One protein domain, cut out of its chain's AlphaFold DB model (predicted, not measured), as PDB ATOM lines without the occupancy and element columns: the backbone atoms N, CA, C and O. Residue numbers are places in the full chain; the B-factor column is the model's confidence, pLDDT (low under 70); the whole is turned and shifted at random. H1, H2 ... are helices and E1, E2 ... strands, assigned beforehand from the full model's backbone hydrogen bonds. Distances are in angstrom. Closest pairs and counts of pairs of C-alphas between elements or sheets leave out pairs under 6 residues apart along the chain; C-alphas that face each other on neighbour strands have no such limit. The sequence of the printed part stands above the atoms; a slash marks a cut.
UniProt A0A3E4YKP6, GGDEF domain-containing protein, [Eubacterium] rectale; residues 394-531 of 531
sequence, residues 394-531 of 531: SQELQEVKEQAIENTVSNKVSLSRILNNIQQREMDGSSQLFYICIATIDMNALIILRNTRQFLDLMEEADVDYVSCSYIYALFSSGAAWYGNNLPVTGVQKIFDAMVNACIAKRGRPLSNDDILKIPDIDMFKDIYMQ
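AT A GLANCE: This is residues 394 to 531 of the 531 residues of the protein "GGDEF domain-containing protein" of [Eubacterium] rectale (UniProt A0A3E4YKP6). A twisted sheet of five strands makes the middle layer of a three-layer domain: H2 and H3 cover one face, running along the strands, and H4, the longest helix, packs on the other face over E3 and E4. H1 lies at the periphery, its residues 400 to 404 meeting H4 near that helix's beginning, while the last stretch passes through short H5 and brings E5 in at the sheet's edge beside E2. The printed part has 138 residues, with five named helices and five named strands in the order H1, H2, E1, E2, H3, E3, E4, H4, H5, E5; the class is mixed, helices and strands. The sheet runs E4, E3, E1, E2, E5 and is mixed, with E2 and E5 parallel and the other neighbours antiparallel. The whole is compact, with a radius of gyration of the C-alphas of 14.2 A and a rounded outline spanning 41 by 36 by 24 A.

IN THESE COORDINATES: H1 takes residues 395 to 406, 16.4 A long, and begins with C-alpha 395 at (19.357, 35.889, -43.572). H2, residues 415 to 427, is 18.1 A long. E1, residues 433 to 440, is 21.2 A long from C-alpha 433 at (3.635, 7.365, -43.649), and E2 takes residues 445 to 449 over 13.2 A. H3, residues 452 to 461, is 14.4 A long; E3, residues 469 to 476, is 20.2 A long. E4 takes residues 479 to 482, 10.0 A. H4, residues 490 to 505, measures 22.2 A. H5 has four residues, 513 to 516, over 5.2 A, and E5, residues 527 to 530, 10.0 A long, ends with C-alpha 530 at (3.325, 17.632, -55.090).

HOW THE PARTS SIT: In the sheet E4 and E5 are edge strands. E3 and E4 form a hairpin, with N 474 and O 481 2.8 A apart, within hydrogen-bond range. E3 and E1 are antiparallel at 167 degrees, with N 437 and O 473 within hydrogen-bond range at 2.8 A. E1 and E2 form a hairpin, with N 438 and O 447 at 2.8 A. E2 and E5 are parallel at 7 degrees, with N 448 and O 529 at 2.8 A. E2, H3 and E3 make a split strand-helix-strand unit, two strands running the same way with E1 between them, and its crossover is right-handed. H2 is on the sheet at a height of 10.5 A, over E3 and only just over E1, on which 3 of its C-alphas fall. H3 is on the same face at 10.7 A, over E2. H2, with residues 419 to 423 alone, only just touches H3, with 3 pairs of C-alphas within 8 A; the closest are those of Leu 419 and Thr 452, 7.2 A. H4 is on the opposite face at 8.7 A, over E3 and only just over E4, on which 3 of its C-alphas fall; its closest C-alphas to E4 are those of Asp 497 and Ala 480, 5.4 A. H1 only grazes the sheet with residues 404 to 406, and only just touches H4, with 3 pairs of C-alphas within 8 A; the closest are those of Val 400 and Gly 491, 5.8 A. H5 only grazes the sheet and is close to but not clearly touching H4, the closest C-alphas being those of Ile 516 and Met 499, 7.3 A. In H1, H2, H3 and H4 every O i to N i+4 pair is within hydrogen-bond range; H5 is too short for such a pair.

THE WHOLE: The C-alphas farthest apart are those of Gln 395 and Asp 428, 41.7 A. The printed part runs from residue 394 to 531, the chain's last, without a cut. No link is long. The mean pLDDT of the printed part is 82.0, and 20 residues are under 70: 409 to 414, 428 to 430, 461 to 470 and 485.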
ATOM      1  N   SER A 394      15.052  35.608 -45.887       87.62
ATOM      2  CA  SER A 394      15.672  36.102 -44.656       87.62
ATOM      3  C   SER A 394      17.110  35.580 -44.529       87.62
ATOM      4  O   SER A 394      17.435  34.500 -45.026       87.62
ATOM      5  N   GLN A 395      17.972  36.319 -43.821       86.50
ATOM      6  CA  GLN A 395      19.357  35.889 -43.572       86.50
ATOM      7  C   GLN A 395      19.414  34.509 -42.898       86.50
ATOM      8  O   GLN A 395      20.222  33.673 -43.281       86.50
ATOM      9  N   GLU A 396      18.495  34.235 -41.967       87.06
ATOM     10  CA  GLU A 396      18.400  32.938 -41.289       87.06
ATOM     11  C   GLU A 396      18.118  31.785 -42.273       87.06
ATOM     12  O   GLU A 396      18.717  30.717 -42.160       87.06
ATOM     13  N   LEU A 397      17.247  31.988 -43.270       88.00
ATOM     14  CA  LEU A 397      16.948  30.963 -44.280       88.00
ATOM     15  C   LEU A 397      18.072  30.796 -45.302       88.00
ATOM     16  O   LEU A 397      18.316  29.679 -45.761       88.00
ATOM     17  N   GLN A 398      18.774  31.880 -45.636       86.88
ATOM     18  CA  GLN A 398      19.971  31.816 -46.477       86.88
ATOM     19  C   GLN A 398      21.064  30.977 -45.801       86.88
ATOM     20  O   GLN A 398      21.584  30.055 -46.425       86.88
ATOM     21  N   GLU A 399      21.324  31.194 -44.507       88.56
ATOM     22  CA  GLU A 399      22.284  30.398 -43.727       88.56
ATOM     23  C   GLU A 399      21.893  28.911 -43.666       88.56
ATOM     24  O   GLU A 399      22.736  28.030 -43.846       88.56
ATOM     25  N   VAL A 400      20.604  28.606 -43.462       87.81
ATOM     26  CA  VAL A 400      20.106  27.218 -43.469       87.81
ATOM     27  C   VAL A 400      20.309  26.562 -44.837       87.81
ATOM     28  O   VAL A 400      20.717  25.398 -44.888       87.81
ATOM     29  N   LYS A 401      20.058  27.283 -45.942       87.94
ATOM     30  CA  LYS A 401      20.313  26.787 -47.304       87.94
ATOM     31  C   LYS A 401      21.791  26.531 -47.554       87.94
ATOM     32  O   LYS A 401      22.133  25.457 -48.043       87.94
ATOM     33  N   GLU A 402      22.656  27.480 -47.214       87.00
ATOM     34  CA  GLU A 402      24.103  27.347 -47.395       87.00
ATOM     35  C   GLU A 402      24.640  26.145 -46.614       87.00
ATOM     36  O   GLU A 402      25.276  25.267 -47.197       87.00
ATOM     37  N   GLN A 403      24.265  26.013 -45.338       86.94
ATOM     38  CA  GLN A 403      24.638  24.865 -44.513       86.94
ATOM     39  C   GLN A 403      24.121  23.541 -45.100       86.94
ATOM     40  O   GLN A 403      24.801  22.511 -45.052       86.94
ATOM     41  N   ALA A 404      22.908  23.546 -45.659       84.06
ATOM     42  CA  ALA A 404      22.320  22.368 -46.280       84.06
ATOM     43  C   ALA A 404      23.084  21.942 -47.543       84.06
ATOM     44  O   ALA A 404      23.345  20.745 -47.715       84.06
ATOM     45  N   ILE A 405      23.473  22.907 -48.380       83.25
ATOM     46  CA  ILE A 405      24.255  22.700 -49.603       83.25
ATOM     47  C   ILE A 405      25.668  22.211 -49.254       83.25
ATOM     48  O   ILE A 405      26.089  21.183 -49.786       83.25
ATOM     49  N   GLU A 406      26.367  22.860 -48.316       82.44
ATOM     50  CA  GLU A 406      27.722  22.481 -47.876       82.44
ATOM     51  C   GLU A 406      27.794  21.051 -47.327       82.44
ATOM     52  O   GLU A 406      28.748  20.318 -47.593       82.44
ATOM     53  N   ASN A 407      26.761  20.619 -46.600       77.56
ATOM     54  CA  ASN A 407      26.692  19.270 -46.043       77.56
ATOM     55  C   ASN A 407      26.438  18.179 -47.099       77.56
ATOM     56  O   ASN A 407      26.491  16.992 -46.769       77.56
ATOM     57  N   THR A 408      26.157  18.537 -48.355       70.12
ATOM     58  CA  THR A 408      25.880  17.573 -49.427       70.12
ATOM     59  C   THR A 408      27.168  16.869 -49.873       70.12
ATOM     60  O   THR A 408      27.947  17.376 -50.674       70.12
ATOM     61  N   VAL A 409      27.402  15.659 -49.358       60.69
ATOM     62  CA  VAL A 409      28.540  14.806 -49.744       60.69
ATOM     63  C   VAL A 409      28.275  14.162 -51.111       60.69
ATOM     64  O   VAL A 409      27.200  13.611 -51.332       60.69
ATOM     65  N   SER A 410      29.266  14.132 -52.012       54.78
ATOM     66  CA  SER A 410      29.159  13.578 -53.383       54.78
ATOM     67  C   SER A 410      28.953  12.050 -53.481       54.78
ATOM     68  O   SER A 410      29.066  11.464 -54.561       54.78
ATOM     69  N   ASN A 411      28.643  11.376 -52.370       55.47
ATOM     70  CA  ASN A 411      28.481   9.928 -52.320       55.47
ATOM     71  C   ASN A 411      27.047   9.518 -52.661       55.47
ATOM     72  O   ASN A 411      26.106   9.769 -51.905       55.47
ATOM     73  N   LYS A 412      26.907   8.815 -53.785       59.66
ATOM     74  CA  LYS A 412      25.647   8.272 -54.297       59.66
ATOM     75  C   LYS A 412      24.900   7.430 -53.241       59.66
ATOM     76  O   LYS A 412      25.481   6.516 -52.653       59.66
ATOM     77  N   VAL A 413      23.616   7.724 -52.999       63.06
ATOM     78  CA  VAL A 413      22.765   6.994 -52.033       63.06
ATOM     79  C   VAL A 413      21.987   5.889 -52.741       63.06
ATOM     80  O   VAL A 413      21.321   6.154 -53.736       63.06
ATOM     81  N   SER A 414      22.038   4.657 -52.228       69.81
ATOM     82  CA  SER A 414      21.233   3.550 -52.764       69.81
ATOM     83  C   SER A 414      19.752   3.749 -52.422       69.81
ATOM     84  O   SER A 414      19.346   3.642 -51.262       69.81
ATOM     85  N   LEU A 415      18.946   4.007 -53.448       73.00
ATOM     86  CA  LEU A 415      17.509   4.269 -53.322       73.00
ATOM     87  C   LEU A 415      16.726   3.026 -52.893       73.00
ATOM     88  O   LEU A 415      15.812   3.120 -52.076       73.00
ATOM     89  N   SER A 416      17.145   1.847 -53.357       71.88
ATOM     90  CA  SER A 416      16.575   0.560 -52.947       71.88
ATOM     91  C   SER A 416      16.741   0.303 -51.446       71.88
ATOM     92  O   SER A 416      15.831  -0.214 -50.801       71.88
ATOM     93  N   ARG A 417      17.859   0.734 -50.844       77.62
ATOM     94  CA  ARG A 417      18.056   0.666 -49.389       77.62
ATOM     95  C   ARG A 417      17.135   1.627 -48.632       77.62
ATOM     96  O   ARG A 417      16.580   1.234 -47.609       77.62
ATOM     97  N   ILE A 418      16.978   2.863 -49.109       80.56
ATOM     98  CA  ILE A 418      16.084   3.854 -48.485       80.56
ATOM     99  C   ILE A 418      14.639   3.356 -48.514       80.56
ATOM    100  O   ILE A 418      13.978   3.330 -47.476       80.56
ATOM    101  N   LEU A 419      14.179   2.908 -49.682       82.06
ATOM    102  CA  LEU A 419      12.820   2.422 -49.865       82.06
ATOM    103  C   LEU A 419      12.529   1.212 -48.973       82.06
ATOM    104  O   LEU A 419      11.510   1.204 -48.288       82.06
ATOM    105  N   ASN A 420      13.452   0.245 -48.907       82.25
ATOM    106  CA  ASN A 420      13.320  -0.906 -48.014       82.25
ATOM    107  C   ASN A 420      13.186  -0.481 -46.544       82.25
ATOM    108  O   ASN A 420      12.351  -1.026 -45.828       82.25
ATOM    109  N   ASN A 421      13.952   0.516 -46.088       83.56
ATOM    110  CA  ASN A 421      13.857   1.000 -44.708       83.56
ATOM    111  C   ASN A 421      12.529   1.720 -44.420       83.56
ATOM    112  O   ASN A 421      12.005   1.617 -43.309       83.56
ATOM    113  N   ILE A 422      11.991   2.464 -45.392       85.69
ATOM    114  CA  ILE A 422      10.678   3.115 -45.272       85.69
ATOM    115  C   ILE A 422       9.578   2.046 -45.220       85.69
ATOM    116  O   ILE A 422       8.768   2.052 -44.296       85.69
ATOM    117  N   GLN A 423       9.604   1.083 -46.147       83.56
ATOM    118  CA  GLN A 423       8.615   0.004 -46.243       83.56
ATOM    119  C   GLN A 423       8.628  -0.925 -45.027       83.56
ATOM    120  O   GLN A 423       7.563  -1.293 -44.542       83.56
ATOM    121  N   GLN A 424       9.802  -1.280 -44.491       82.06
ATOM    122  CA  GLN A 424       9.893  -2.071 -43.256       82.06
ATOM    123  C   GLN A 424       9.188  -1.366 -42.092       82.06
ATOM    124  O   GLN A 424       8.413  -1.984 -41.368       82.06
ATOM    125  N   ARG A 425       9.371  -0.048 -41.964       80.88
ATOM    126  CA  ARG A 425       8.749   0.744 -40.897       80.88
ATOM    127  C   ARG A 425       7.224   0.834 -41.023       80.88
ATOM    128  O   ARG A 425       6.538   0.862 -39.997       80.88
ATOM    129  N   GLU A 426       6.709   0.859 -42.255       76.25
ATOM    130  CA  GLU A 426       5.273   0.761 -42.551       76.25
ATOM    131  C   GLU A 426       4.719  -0.648 -42.264       76.25
ATOM    132  O   GLU A 426       3.662  -0.774 -41.645       76.25
ATOM    133  N   MET A 427       5.434  -1.707 -42.672       73.81
ATOM    134  CA  MET A 427       5.027  -3.110 -42.489       73.81
ATOM    135  C   MET A 427       4.981  -3.536 -41.021       73.81
ATOM    136  O   MET A 427       4.085  -4.286 -40.634       73.81
ATOM    137  N   ASP A 428       5.885  -3.013 -40.192       68.38
ATOM    138  CA  ASP A 428       5.900  -3.259 -38.747       68.38
ATOM    139  C   ASP A 428       4.709  -2.595 -38.016       68.38
ATOM    140  O   ASP A 428       4.570  -2.724 -36.799       68.38
ATOM    141  N   GLY A 429       3.843  -1.857 -38.733       61.66
ATOM    142  CA  GLY A 429       2.632  -1.219 -38.201       61.66
ATOM    143  C   GLY A 429       2.906  -0.106 -37.184       61.66
ATOM    144  O   GLY A 429       1.995   0.353 -36.498       61.66
ATOM    145  N   SER A 430       4.168   0.310 -37.069       63.19
ATOM    146  CA  SER A 430       4.663   1.183 -36.004       63.19
ATOM    147  C   SER A 430       4.274   2.653 -36.183       63.19
ATOM    148  O   SER A 430       4.174   3.388 -35.200       63.19
ATOM    149  N   SER A 431       4.078   3.099 -37.428       76.62
ATOM    150  CA  SER A 431       3.787   4.493 -37.761       76.62
ATOM    151  C   SER A 431       3.262   4.615 -39.192       76.62
ATOM    152  O   SER A 431       3.790   3.977 -40.099       76.62
ATOM    153  N   GLN A 432       2.247   5.451 -39.410       85.81
ATOM    154  CA  GLN A 432       1.709   5.730 -40.743       85.81
ATOM    155  C   GLN A 432       2.621   6.710 -41.494       85.81
ATOM    156  O   GLN A 432       2.974   7.752 -40.940       85.81
ATOM    157  N   LEU A 433       2.966   6.418 -42.751       89.31
ATOM    158  CA  LEU A 433       3.635   7.365 -43.649       89.31
ATOM    159  C   LEU A 433       2.625   8.395 -44.182       89.31
ATOM    160  O   LEU A 433       1.547   8.035 -44.654       89.31
ATOM    161  N   PHE A 434       2.980   9.676 -44.114       90.38
ATOM    162  CA  PHE A 434       2.211  10.774 -44.702       90.38
ATOM    163  C   PHE A 434       2.793  11.225 -46.039       90.38
ATOM    164  O   PHE A 434       2.048  11.347 -47.009       90.38
ATOM    165  N   TYR A 435       4.106  11.464 -46.091       92.56
ATOM    166  CA  TYR A 435       4.791  11.937 -47.292       92.56
ATOM    167  C   TYR A 435       6.239  11.450 -47.353       92.56
ATOM    168  O   TYR A 435       6.864  11.201 -46.323       92.56
ATOM    169  N   ILE A 436       6.787  11.387 -48.560       90.88
ATOM    170  CA  ILE A 436       8.220  11.339 -48.833       90.88
ATOM    171  C   ILE A 436       8.582  12.669 -49.495       90.88
ATOM    172  O   ILE A 436       8.056  13.006 -50.552       90.88
ATOM    173  N   CYS A 437       9.454  13.434 -48.854       91.38
ATOM    174  CA  CYS A 437       9.903  14.747 -49.288       91.38
ATOM    175  C   CYS A 437      11.340  14.658 -49.806       91.38
ATOM    176  O   CYS A 437      12.216  14.158 -49.100       91.38
ATOM    177  N   ILE A 438      11.580  15.152 -51.019       88.19
ATOM    178  CA  ILE A 438      12.881  15.131 -51.695       88.19
ATOM    179  C   ILE A 438      13.251  16.563 -52.077       88.19
ATOM    180  O   ILE A 438      12.562  17.184 -52.881       88.19
ATOM    181  N   ALA A 439      14.340  17.082 -51.517       87.50
ATOM    182  CA  ALA A 439      14.888  18.386 -51.877       87.50
ATOM    183  C   ALA A 439      16.016  18.255 -52.914       87.50
ATOM    184  O   ALA A 439      16.843  17.335 -52.846       87.50
ATOM    185  N   THR A 440      16.070  19.192 -53.863       83.31
ATOM    186  CA  THR A 440      17.161  19.290 -54.845       83.31
ATOM    187  C   THR A 440      18.470  19.744 -54.201       83.31
ATOM    188  O   THR A 440      18.483  20.325 -53.116       83.31
ATOM    189  N   ILE A 441      19.603  19.478 -54.864       79.50
ATOM    190  CA  ILE A 441      20.942  19.794 -54.328       79.50
ATOM    191  C   ILE A 441      21.100  21.276 -53.986       79.50
ATOM    192  O   ILE A 441      21.685  21.601 -52.960       79.50
ATOM    193  N   ASP A 442      20.544  22.152 -54.814       81.69
ATOM    194  CA  ASP A 442      20.562  23.604 -54.641       81.69
ATOM    195  C   ASP A 442      19.496  24.128 -53.659       81.69
ATOM    196  O   ASP A 442      19.384  25.336 -53.464       81.69
ATOM    197  N   MET A 443      18.708  23.233 -53.049       86.25
ATOM    198  CA  MET A 443      17.623  23.545 -52.112       86.25
ATOM    199  C   MET A 443      16.557  24.495 -52.685       86.25
ATOM    200  O   MET A 443      15.850  25.162 -51.929       86.25
ATOM    201  N   ASN A 444      16.426  24.572 -54.014       87.69
ATOM    202  CA  ASN A 444      15.451  25.449 -54.662       87.69
ATOM    203  C   ASN A 444      14.121  24.755 -54.940       87.69
ATOM    204  O   ASN A 444      13.096  25.432 -54.925       87.69
ATOM    205  N   ALA A 445      14.119  23.434 -55.128       87.31
ATOM    206  CA  ALA A 445      12.900  22.679 -55.354       87.31
ATOM    207  C   ALA A 445      12.675  21.591 -54.298       87.31
ATOM    208  O   ALA A 445      13.609  20.914 -53.852       87.31
ATOM    209  N   LEU A 446      11.408  21.411 -53.927       90.50
ATOM    210  CA  LEU A 446      10.930  20.364 -53.032       90.50
ATOM    211  C   LEU A 446       9.878  19.517 -53.743       90.50
ATOM    212  O   LEU A 446       8.843  20.022 -54.163       90.50
ATOM    213  N   ILE A 447      10.121  18.215 -53.825       89.31
ATOM    214  CA  ILE A 447       9.180  17.231 -54.359       89.31
ATOM    215  C   ILE A 447       8.532  16.500 -53.182       89.31
ATOM    216  O   ILE A 447       9.224  15.975 -52.310       89.31
ATOM    217  N   ILE A 448       7.205  16.458 -53.150       91.31
ATOM    218  CA  ILE A 448       6.399  15.848 -52.092       91.31
ATOM    219  C   ILE A 448       5.578  14.711 -52.699       91.31
ATOM    220  O   ILE A 448       4.659  14.940 -53.486       91.31
ATOM    221  N   LEU A 449       5.885  13.484 -52.291       89.44
ATOM    222  CA  LEU A 449       5.233  12.261 -52.749       89.44
ATOM    223  C   LEU A 449       4.380  11.685 -51.622       89.44
ATOM    224  O   LEU A 449       4.799  11.646 -50.469       89.44
ATOM    225  N   ARG A 450       3.174  11.219 -51.931       85.31
ATOM    226  CA  ARG A 450       2.186  10.731 -50.953       85.31
ATOM    227  C   ARG A 450       2.387   9.285 -50.529       85.31
ATOM    228  O   ARG A 450       1.799   8.858 -49.541       85.31
ATOM    229  N   ASN A 451       3.138   8.499 -51.293       82.00
ATOM    230  CA  ASN A 451       3.366   7.091 -50.986       82.00
ATOM    231  C   ASN A 451       4.646   6.552 -51.639       82.00
ATOM    232  O   ASN A 451       5.234   7.164 -52.531       82.00
ATOM    233  N   THR A 452       5.050   5.363 -51.199       81.50
ATOM    234  CA  THR A 452       6.225   4.636 -51.698       81.50
ATOM    235  C   THR A 452       6.104   4.201 -53.161       81.50
ATOM    236  O   THR A 452       7.126   3.988 -53.806       81.50
ATOM    237  N   ARG A 453       4.887   4.108 -53.718       82.38
ATOM    238  CA  ARG A 453       4.670   3.783 -55.135       82.38
ATOM    239  C   ARG A 453       5.018   4.956 -56.048       82.38
ATOM    240  O   ARG A 453       5.753   4.756 -56.993       82.38
ATOM    241  N   GLN A 454       4.591   6.170 -55.712       82.00
ATOM    242  CA  GLN A 454       4.989   7.376 -56.449       82.00
ATOM    243  C   GLN A 454       6.501   7.604 -56.394       82.00
ATOM    244  O   GLN A 454       7.090   8.085 -57.353       82.00
ATOM    245  N   PHE A 455       7.139   7.230 -55.279       81.38
ATOM    246  CA  PHE A 455       8.596   7.214 -55.198       81.38
ATOM    247  C   PHE A 455       9.199   6.225 -56.200       81.38
ATOM    248  O   PHE A 455      10.106   6.604 -56.925       81.38
ATOM    249  N   LEU A 456       8.684   4.994 -56.288       76.62
ATOM    250  CA  LEU A 456       9.129   4.007 -57.279       76.62
ATOM    251  C   LEU A 456       8.902   4.469 -58.721       76.62
ATOM    252  O   LEU A 456       9.839   4.412 -59.507       76.62
ATOM    253  N   ASP A 457       7.705   4.969 -59.034       79.38
ATOM    254  CA  ASP A 457       7.346   5.441 -60.375       79.38
ATOM    255  C   ASP A 457       8.301   6.569 -60.821       79.38
ATOM    256  O   ASP A 457       8.851   6.525 -61.918       79.38
ATOM    257  N   LEU A 458       8.598   7.527 -59.928       74.62
ATOM    258  CA  LEU A 458       9.558   8.606 -60.191       74.62
ATOM    259  C   LEU A 458      10.989   8.083 -60.427       74.62
ATOM    260  O   LEU A 458      11.734   8.662 -61.216       74.62
ATOM    261  N   MET A 459      11.397   7.017 -59.732       71.31
ATOM    262  CA  MET A 459      12.730   6.425 -59.904       71.31
ATOM    263  C   MET A 459      12.836   5.580 -61.183       71.31
ATOM    264  O   MET A 459      13.884   5.601 -61.826       71.31
ATOM    265  N   GLU A 460      11.773   4.861 -61.563       70.31
ATOM    266  CA  GLU A 460      11.708   4.084 -62.809       70.31
ATOM    267  C   GLU A 460      11.717   4.997 -64.043       70.31
ATOM    268  O   GLU A 460      12.456   4.736 -64.989       70.31
ATOM    269  N   GLU A 461      10.954   6.096 -64.023       69.81
ATOM    270  CA  GLU A 461      10.918   7.064 -65.129       69.81
ATOM    271  C   GLU A 461      12.261   7.770 -65.355       69.81
ATOM    272  O   GLU A 461      12.588   8.142 -66.483       69.81
ATOM    273  N   ALA A 462      13.052   7.955 -64.297       63.78
ATOM    274  CA  ALA A 462      14.320   8.669 -64.365       63.78
ATOM    275  C   ALA A 462      15.525   7.787 -64.775       63.78
ATOM    276  O   ALA A 462      16.608   8.333 -64.990       63.78
ATOM    277  N   ASP A 463      15.360   6.458 -64.894       60.53
ATOM    278  CA  ASP A 463      16.417   5.467 -65.209       60.53
ATOM    279  C   ASP A 463      17.689   5.629 -64.342       60.53
ATOM    280  O   ASP A 463      18.828   5.585 -64.815       60.53
ATOM    281  N   VAL A 464      17.502   5.884 -63.039       60.41
ATOM    282  CA  VAL A 464      18.600   6.121 -62.085       60.41
ATOM    283  C   VAL A 464      18.553   5.179 -60.887       60.41
ATOM    284  O   VAL A 464      17.696   5.284 -60.017       60.41
ATOM    285  N   ASP A 465      19.607   4.369 -60.739       53.50
ATOM    286  CA  ASP A 465      19.905   3.635 -59.495       53.50
ATOM    287  C   ASP A 465      20.297   4.568 -58.324       53.50
ATOM    288  O   ASP A 465      20.345   4.154 -57.160       53.50
ATOM    289  N   TYR A 466      20.608   5.835 -58.634       57.59
ATOM    290  CA  TYR A 466      21.084   6.861 -57.708       57.59
ATOM    291  C   TYR A 466      20.573   8.247 -58.126       57.59
ATOM    292  O   TYR A 466      20.886   8.701 -59.225       57.59
ATOM    293  N   VAL A 467      19.877   8.967 -57.241       57.41
ATOM    294  CA  VAL A 467      19.460  10.359 -57.490       57.41
ATOM    295  C   VAL A 467      20.473  11.333 -56.890       57.41
ATOM    296  O   VAL A 467      20.913  11.179 -55.749       57.41
ATOM    297  N   SER A 468      20.828  12.367 -57.652       55.72
ATOM    298  CA  SER A 468      21.558  13.534 -57.157       55.72
ATOM    299  C   SER A 468      20.585  14.489 -56.445       55.72
ATOM    300  O   SER A 468      20.242  15.549 -56.963       55.72
ATOM    301  N   CYS A 469      20.090  14.083 -55.277       63.56
ATOM    302  CA  CYS A 469      19.272  14.901 -54.376       63.56
ATOM    303  C   CYS A 469      20.010  15.070 -53.047       63.56
ATOM    304  O   CYS A 469      20.743  14.174 -52.626       63.56
ATOM    305  N   SER A 470      19.827  16.208 -52.382       64.69
ATOM    306  CA  SER A 470      20.521  16.513 -51.126       64.69
ATOM    307  C   SER A 470      19.808  15.890 -49.927       64.69
ATOM    308  O   SER A 470      20.435  15.171 -49.155       64.69
ATOM    309  N   TYR A 471      18.498  16.103 -49.767       76.94
ATOM    310  CA  TYR A 471      17.762  15.671 -48.572       76.94
ATOM    311  C   TYR A 471      16.517  14.864 -48.924       76.94
ATOM    312  O   TYR A 471      15.643  15.337 -49.644       76.94
ATOM    313  N   ILE A 472      16.417  13.665 -48.347       87.19
ATOM    314  CA  ILE A 472      15.220  12.821 -48.394       87.19
ATOM    315  C   ILE A 472      14.697  12.675 -46.966       87.19
ATOM    316  O   ILE A 472      15.409  12.175 -46.089       87.19
ATOM    317  N   TYR A 473      13.453  13.086 -46.747       90.38
ATOM    318  CA  TYR A 473      12.727  12.890 -45.496       90.38
ATOM    319  C   TYR A 473      11.481  12.049 -45.739       90.38
ATOM    320  O   TYR A 473      10.691  12.347 -46.628       90.38
ATOM    321  N   ALA A 474      11.266  11.027 -44.918       91.06
ATOM    322  CA  ALA A 474       9.983  10.346 -44.837       91.06
ATOM    323  C   ALA A 474       9.244  10.839 -43.589       91.06
ATOM    324  O   ALA A 474       9.761  10.792 -42.469       91.06
ATOM    325  N   LEU A 475       8.042  11.361 -43.802       92.56
ATOM    326  CA  LEU A 475       7.214  11.991 -42.786       92.56
ATOM    327  C   LEU A 475       6.263  10.949 -42.222       92.56
ATOM    328  O   LEU A 475       5.274  10.604 -42.862       92.56
ATOM    329  N   PHE A 476       6.558  10.444 -41.031       90.62
ATOM    330  CA  PHE A 476       5.710   9.464 -40.367       90.62
ATOM    331  C   PHE A 476       4.852  10.119 -39.282       90.62
ATOM    332  O   PHE A 476       5.198  11.168 -38.744       90.62
ATOM    333  N   SER A 477       3.780   9.447 -38.861       87.44
ATOM    334  CA  SER A 477       2.954   9.862 -37.716       87.44
ATOM    335  C   SER A 477       3.730   9.995 -36.397       87.44
ATOM    336  O   SER A 477       3.275  10.653 -35.468       87.44
ATOM    337  N   SER A 478       4.917   9.394 -36.327       85.88
ATOM    338  CA  SER A 478       5.847   9.440 -35.196       85.88
ATOM    339  C   SER A 478       6.897  10.556 -35.296       85.88
ATOM    340  O   SER A 478       7.728  10.658 -34.398       85.88
ATOM    341  N   GLY A 479       6.920  11.332 -36.383       88.12
ATOM    342  CA  GLY A 479       7.934  12.359 -36.649       88.12
ATOM    343  C   GLY A 479       8.593  12.219 -38.023       88.12
ATOM    344  O   GLY A 479       8.476  11.179 -38.684       88.12
ATOM    345  N   ALA A 480       9.301  13.268 -38.447       90.50
ATOM    346  CA  ALA A 480      10.078  13.239 -39.677       90.50
ATOM    347  C   ALA A 480      11.344  12.391 -39.480       90.50
ATOM    348  O   ALA A 480      12.015  12.462 -38.451       90.50
ATOM    349  N   ALA A 481      11.674  11.567 -40.468       89.88
ATOM    350  CA  ALA A 481      12.874  10.745 -40.456       89.88
ATOM    351  C   ALA A 481      13.697  11.006 -41.712       89.88
ATOM    352  O   ALA A 481      13.181  10.955 -42.826       89.88
ATOM    353  N   TRP A 482      14.977  11.291 -41.513       87.94
ATOM    354  CA  TRP A 482      15.922  11.606 -42.576       87.94
ATOM    355  C   TRP A 482      16.607  10.334 -43.099       87.94
ATOM    356  O   TRP A 482      17.006   9.472 -42.315       87.94
ATOM    357  N   TYR A 483      16.739  10.231 -44.423       84.19
ATOM    358  CA  TYR A 483      17.277   9.060 -45.131       84.19
ATOM    359  C   TYR A 483      18.375   9.411 -46.155       84.19
ATOM    360  O   TYR A 483      18.721   8.580 -46.994       84.19
ATOM    361  N   GLY A 484      18.913  10.633 -46.119       75.31
ATOM    362  CA  GLY A 484      20.013  11.052 -46.997       75.31
ATOM    363  C   GLY A 484      21.373  10.438 -46.626       75.31
ATOM    364  O   GLY A 484      21.489   9.643 -45.696       75.31
ATOM    365  N   ASN A 485      22.427  10.844 -47.344       68.31
ATOM    366  CA  ASN A 485      23.831  10.500 -47.038       68.31
ATOM    367  C   ASN A 485      24.635  11.668 -46.414       68.31
ATOM    368  O   ASN A 485      25.803  11.490 -46.076       68.31
ATOM    369  N   ASN A 486      24.044  12.861 -46.306       71.75
ATOM    370  CA  ASN A 486      24.620  14.070 -45.706       71.75
ATOM    371  C   ASN A 486      24.446  14.159 -44.175       71.75
ATOM    372  O   ASN A 486      23.954  13.241 -43.541       71.75
ATOM    373  N   LEU A 487      24.886  15.242 -43.534       77.62
ATOM    374  CA  LEU A 487      24.490  15.519 -42.148       77.62
ATOM    375  C   LEU A 487      23.158  16.289 -42.152       77.62
ATOM    376  O   LEU A 487      23.055  17.282 -42.873       77.62
ATOM    377  N   PRO A 488      22.136  15.868 -41.377       79.25
ATOM    378  CA  PRO A 488      20.870  16.589 -41.318       79.25
ATOM    379  C   PRO A 488      21.077  17.991 -40.735       79.25
ATOM    380  O   PRO A 488      21.729  18.161 -39.705       79.25
ATOM    381  N   VAL A 489      20.495  18.996 -41.388       86.69
ATOM    382  CA  VAL A 489      20.489  20.382 -40.907       86.69
ATOM    383  C   VAL A 489      19.230  20.630 -40.085       86.69
ATOM    384  O   VAL A 489      18.115  20.396 -40.552       86.69
ATOM    385  N   THR A 490      19.403  21.147 -38.866       88.06
ATOM    386  CA  THR A 490      18.309  21.381 -37.911       88.06
ATOM    387  C   THR A 490      17.212  22.286 -38.477       88.06
ATOM    388  O   THR A 490      16.037  22.045 -38.216       88.06
ATOM    389  N   GLY A 491      17.569  23.315 -39.257       86.75
ATOM    390  CA  GLY A 491      16.597  24.202 -39.913       86.75
ATOM    391  C   GLY A 491      15.686  23.452 -40.888       86.75
ATOM    392  O   GLY A 491      14.468  23.533 -40.781       86.75
ATOM    393  N   VAL A 492      16.270  22.615 -41.751       88.31
ATOM    394  CA  VAL A 492      15.528  21.768 -42.699       88.31
ATOM    395  C   VAL A 492      14.632  20.764 -41.965       88.31
ATOM    396  O   VAL A 492      13.480  20.559 -42.340       88.31
ATOM    397  N   GLN A 493      15.133  20.161 -40.884       89.75
ATOM    398  CA  GLN A 493      14.353  19.216 -40.083       89.75
ATOM    399  C   GLN A 493      13.110  19.870 -39.456       89.75
ATOM    400  O   GLN A 493      12.039  19.265 -39.467       89.75
ATOM    401  N   LYS A 494      13.217  21.116 -38.969       91.56
ATOM    402  CA  LYS A 494      12.081  21.850 -38.381       91.56
ATOM    403  C   LYS A 494      10.925  22.038 -39.366       91.56
ATOM    404  O   LYS A 494       9.774  21.910 -38.953       91.56
ATOM    405  N   ILE A 495      11.222  22.292 -40.642       92.75
ATOM    406  CA  ILE A 495      10.208  22.428 -41.701       92.75
ATOM    407  C   ILE A 495       9.414  21.123 -41.824       92.75
ATOM    408  O   ILE A 495       8.184  21.113 -41.772       92.75
ATOM    409  N   PHE A 496      10.116  19.992 -41.908       94.06
ATOM    410  CA  PHE A 496       9.488  18.682 -42.056       94.06
ATOM    411  C   PHE A 496       8.763  18.206 -40.791       94.06
ATOM    412  O   PHE A 496       7.688  17.609 -40.887       94.06
ATOM    413  N   ASP A 497       9.273  18.529 -39.604       93.06
ATOM    414  CA  ASP A 497       8.559  18.289 -38.348       93.06
ATOM    415  C   ASP A 497       7.277  19.138 -38.259       93.06
ATOM    416  O   ASP A 497       6.233  18.648 -37.819       93.06
ATOM    417  N   ALA A 498       7.301  20.388 -38.736       93.38
ATOM    418  CA  ALA A 498       6.106  21.225 -38.832       93.38
ATOM    419  C   ALA A 498       5.069  20.639 -39.809       93.38
ATOM    420  O   ALA A 498       3.877  20.613 -39.488       93.38
ATOM    421  N   MET A 499       5.508  20.085 -40.945       93.88
ATOM    422  CA  MET A 499       4.630  19.359 -41.874       93.88
ATOM    423  C   MET A 499       3.981  18.135 -41.220       93.88
ATOM    424  O   MET A 499       2.771  17.936 -41.358       93.88
ATOM    425  N   VAL A 500       4.747  17.332 -40.473       93.00
ATOM    426  CA  VAL A 500       4.207  16.182 -39.726       93.00
ATOM    427  C   VAL A 500       3.154  16.641 -38.720       93.00
ATOM    428  O   VAL A 500       2.051  16.094 -38.689       93.00
ATOM    429  N   ASN A 501       3.444  17.686 -37.944       93.12
ATOM    430  CA  ASN A 501       2.505  18.238 -36.967       93.12
ATOM    431  C   ASN A 501       1.210  18.738 -37.626       93.12
ATOM    432  O   ASN A 501       0.121  18.499 -37.099       93.12
ATOM    433  N   ALA A 502       1.301  19.365 -38.801       92.81
ATOM    434  CA  ALA A 502       0.133  19.775 -39.576       92.81
ATOM    435  C   ALA A 502      -0.706  18.568 -40.045       92.81
ATOM    436  O   ALA A 502      -1.937  18.594 -39.947       92.81
ATOM    437  N   CYS A 503      -0.064  17.479 -40.481       90.75
ATOM    438  CA  CYS A 503      -0.751  16.233 -40.842       90.75
ATOM    439  C   CYS A 503      -1.472  15.614 -39.636       90.75
ATOM    440  O   CYS A 503      -2.639  15.221 -39.734       90.75
ATOM    441  N   ILE A 504      -0.810  15.576 -38.474       90.00
ATOM    442  CA  ILE A 504      -1.385  15.074 -37.217       90.00
ATOM    443  C   ILE A 504      -2.595  15.922 -36.806       90.00
ATOM    444  O   ILE A 504      -3.651  15.371 -36.487       90.00
ATOM    445  N   ALA A 505      -2.493  17.253 -36.889       90.75
ATOM    446  CA  ALA A 505      -3.601  18.164 -36.596       90.75
ATOM    447  C   ALA A 505      -4.821  17.913 -37.505       90.75
ATOM    448  O   ALA A 505      -5.966  18.023 -37.059       90.75
ATOM    449  N   LYS A 506      -4.595  17.486 -38.755       88.88
ATOM    450  CA  LYS A 506      -5.646  17.058 -39.695       88.88
ATOM    451  C   LYS A 506      -6.046  15.585 -39.579       88.88
ATOM    452  O   LYS A 506      -6.762  15.080 -40.446       88.88
ATOM    453  N   ARG A 507      -5.653  14.897 -38.500       85.06
ATOM    454  CA  ARG A 507      -5.943  13.472 -38.247       85.06
ATOM    455  C   ARG A 507      -5.445  12.555 -39.374       85.06
ATOM    456  O   ARG A 507      -6.147  11.626 -39.765       85.06
ATOM    457  N   GLY A 508      -4.272  12.857 -39.930       78.38
ATOM    458  CA  GLY A 508      -3.642  12.078 -41.000       78.38
ATOM    459  C   GLY A 508      -4.259  12.269 -42.388       78.38
ATOM    460  O   GLY A 508      -3.949  11.504 -43.298       78.38
ATOM    461  N   ARG A 509      -5.140  13.264 -42.577       81.94
ATOM    462  CA  ARG A 509      -5.620  13.640 -43.917       81.94
ATOM    463  C   ARG A 509      -4.532  14.403 -44.685       81.94
ATOM    464  O   ARG A 509      -3.823  15.190 -44.056       81.94
ATOM    465  N   PRO A 510      -4.461  14.254 -46.022       82.44
ATOM    466  CA  PRO A 510      -3.533  15.021 -46.846       82.44
ATOM    467  C   PRO A 510      -3.711  16.532 -46.663       82.44
ATOM    468  O   PRO A 510      -4.838  17.034 -46.593       82.44
ATOM    469  N   LEU A 511      -2.594  17.248 -46.607       88.19
ATOM    470  CA  LEU A 511      -2.548  18.704 -46.654       88.19
ATOM    471  C   LEU A 511      -2.927  19.191 -48.064       88.19
ATOM    472  O   LEU A 511      -2.566  18.565 -49.062       88.19
ATOM    473  N   SER A 512      -3.680  20.292 -48.147       87.19
ATOM    474  CA  SER A 512      -3.893  21.014 -49.409       87.19
ATOM    475  C   SER A 512      -2.668  21.866 -49.744       87.19
ATOM    476  O   SER A 512      -1.859  22.151 -48.860       87.19
ATOM    477  N   ASN A 513      -2.551  22.317 -50.995       84.12
ATOM    478  CA  ASN A 513      -1.463  23.202 -51.423       84.12
ATOM    479  C   ASN A 513      -1.369  24.440 -50.509       84.12
ATOM    480  O   ASN A 513      -0.289  24.767 -50.026       84.12
ATOM    481  N   ASP A 514      -2.510  25.043 -50.164       85.75
ATOM    482  CA  ASP A 514      -2.583  26.203 -49.268       85.75
ATOM    483  C   ASP A 514      -2.151  25.901 -47.828       85.75
ATOM    484  O   ASP A 514      -1.742  26.808 -47.107       85.75
ATOM    485  N   ASP A 515      -2.290  24.657 -47.359       88.75
ATOM    486  CA  ASP A 515      -1.803  24.272 -46.031       88.75
ATOM    487  C   ASP A 515      -0.284  24.089 -46.034       88.75
ATOM    488  O   ASP A 515       0.365  24.443 -45.054       88.75
ATOM    489  N   ILE A 516       0.273  23.551 -47.125       88.88
ATOM    490  CA  ILE A 516       1.719  23.356 -47.288       88.88
ATOM    491  C   ILE A 516       2.422  24.709 -47.372       88.88
ATOM    492  O   ILE A 516       3.403  24.910 -46.671       88.88
ATOM    493  N   LEU A 517       1.874  25.667 -48.126       88.19
ATOM    494  CA  LEU A 517       2.430  27.025 -48.230       88.19
ATOM    495  C   LEU A 517       2.367  27.829 -46.918       88.19
ATOM    496  O   LEU A 517       2.990  28.880 -46.811       88.19
ATOM    497  N   LYS A 518       1.619  27.358 -45.913       91.44
ATOM    498  CA  LYS A 518       1.561  27.962 -44.569       91.44
ATOM    499  C   LYS A 518       2.540  27.333 -43.584       91.44
ATOM    500  O   LYS A 518       2.594  27.770 -42.433       91.44
ATOM    501  N   ILE A 519       3.255  26.286 -43.989       93.56
ATOM    502  CA  ILE A 519       4.288  25.685 -43.155       93.56
ATOM    503  C   ILE A 519       5.394  26.730 -42.957       93.56
ATOM    504  O   ILE A 519       5.839  27.321 -43.938       93.56
ATOM    505  N   PRO A 520       5.820  26.997 -41.711       92.06
ATOM    506  CA  PRO A 520       6.907  27.935 -41.461       92.06
ATOM    507  C   PRO A 520       8.149  27.554 -42.263       92.06
ATOM    508  O   PRO A 520       8.480  26.370 -42.342       92.06
ATOM    509  N   ASP A 521       8.811  28.557 -42.835       92.56
ATOM    510  CA  ASP A 521      10.084  28.424 -43.549       92.56
ATOM    511  C   ASP A 521      10.029  27.537 -44.813       92.56
ATOM    512  O   ASP A 521      11.059  27.203 -45.400       92.56
ATOM    513  N   ILE A 522       8.831  27.143 -45.267       91.62
ATOM    514  CA  ILE A 522       8.649  26.347 -46.491       91.62
ATOM    515  C   ILE A 522       8.993  27.140 -47.758       91.62
ATOM    516  O   ILE A 522       9.376  26.548 -48.765       91.62
ATOM    517  N   ASP A 523       8.902  28.469 -47.681       89.06
ATOM    518  CA  ASP A 523       9.299  29.441 -48.704       89.06
ATOM    519  C   ASP A 523      10.807  29.428 -48.977       89.06
ATOM    520  O   ASP A 523      11.256  29.963 -49.990       89.06
ATOM    521  N   MET A 524      11.588  28.735 -48.141       88.50
ATOM    522  CA  MET A 524      12.941  28.325 -48.487       88.50
ATOM    523  C   MET A 524      12.968  27.621 -49.854       88.50
ATOM    524  O   MET A 524      13.869  27.875 -50.646       88.50
ATOM    525  N   PHE A 525      11.986  26.790 -50.192       90.81
ATOM    526  CA  PHE A 525      11.898  26.194 -51.525       90.81
ATOM    527  C   PHE A 525      11.127  27.125 -52.462       90.81
ATOM    528  O   PHE A 525       9.979  27.465 -52.193       90.81
ATOM    529  N   LYS A 526      11.757  27.514 -53.575       86.75
ATOM    530  CA  LYS A 526      11.118  28.319 -54.620       86.75
ATOM    531  C   LYS A 526      10.014  27.523 -55.312       86.75
ATOM    532  O   LYS A 526       8.901  28.012 -55.462       86.75
ATOM    533  N   ASP A 527      10.328  26.287 -55.698       87.56
ATOM    534  CA  ASP A 527       9.427  25.431 -56.462       87.56
ATOM    535  C   ASP A 527       8.996  24.225 -55.618       87.56
ATOM    536  O   ASP A 527       9.813  23.384 -55.243       87.56
ATOM    537  N   ILE A 528       7.702  24.105 -55.313       89.06
ATOM    538  CA  ILE A 528       7.161  22.971 -54.549       89.06
ATOM    539  C   ILE A 528       6.262  22.136 -55.456       89.06
ATOM    540  O   ILE A 528       5.173  22.556 -55.845       89.06
ATOM    541  N   TYR A 529       6.706  20.920 -55.749       86.56
ATOM    542  CA  TYR A 529       5.987  19.949 -56.561       86.56
ATOM    543  C   TYR A 529       5.335  18.915 -55.652       86.56
ATOM    544  O   TYR A 529       5.990  18.327 -54.795       86.56
ATOM    545  N   MET A 530       4.045  18.658 -55.841       83.06
ATOM    546  CA  MET A 530       3.325  17.632 -55.090       83.06
ATOM    547  C   MET A 530       2.607  16.696 -56.051       83.06
ATOM    548  O   MET A 530       1.858  17.160 -56.911       83.06
ATOM    549  N   GLN A 531       2.822  15.393 -55.869       71.12
ATOM    550  CA  GLN A 531       2.294  14.338 -56.735       71.12
ATOM    551  C   GLN A 531       1.294  13.435 -56.011       71.12
ATOM    552  O   GLN A 531       1.439  13.174 -54.793       71.12
TER     553      GLN A 531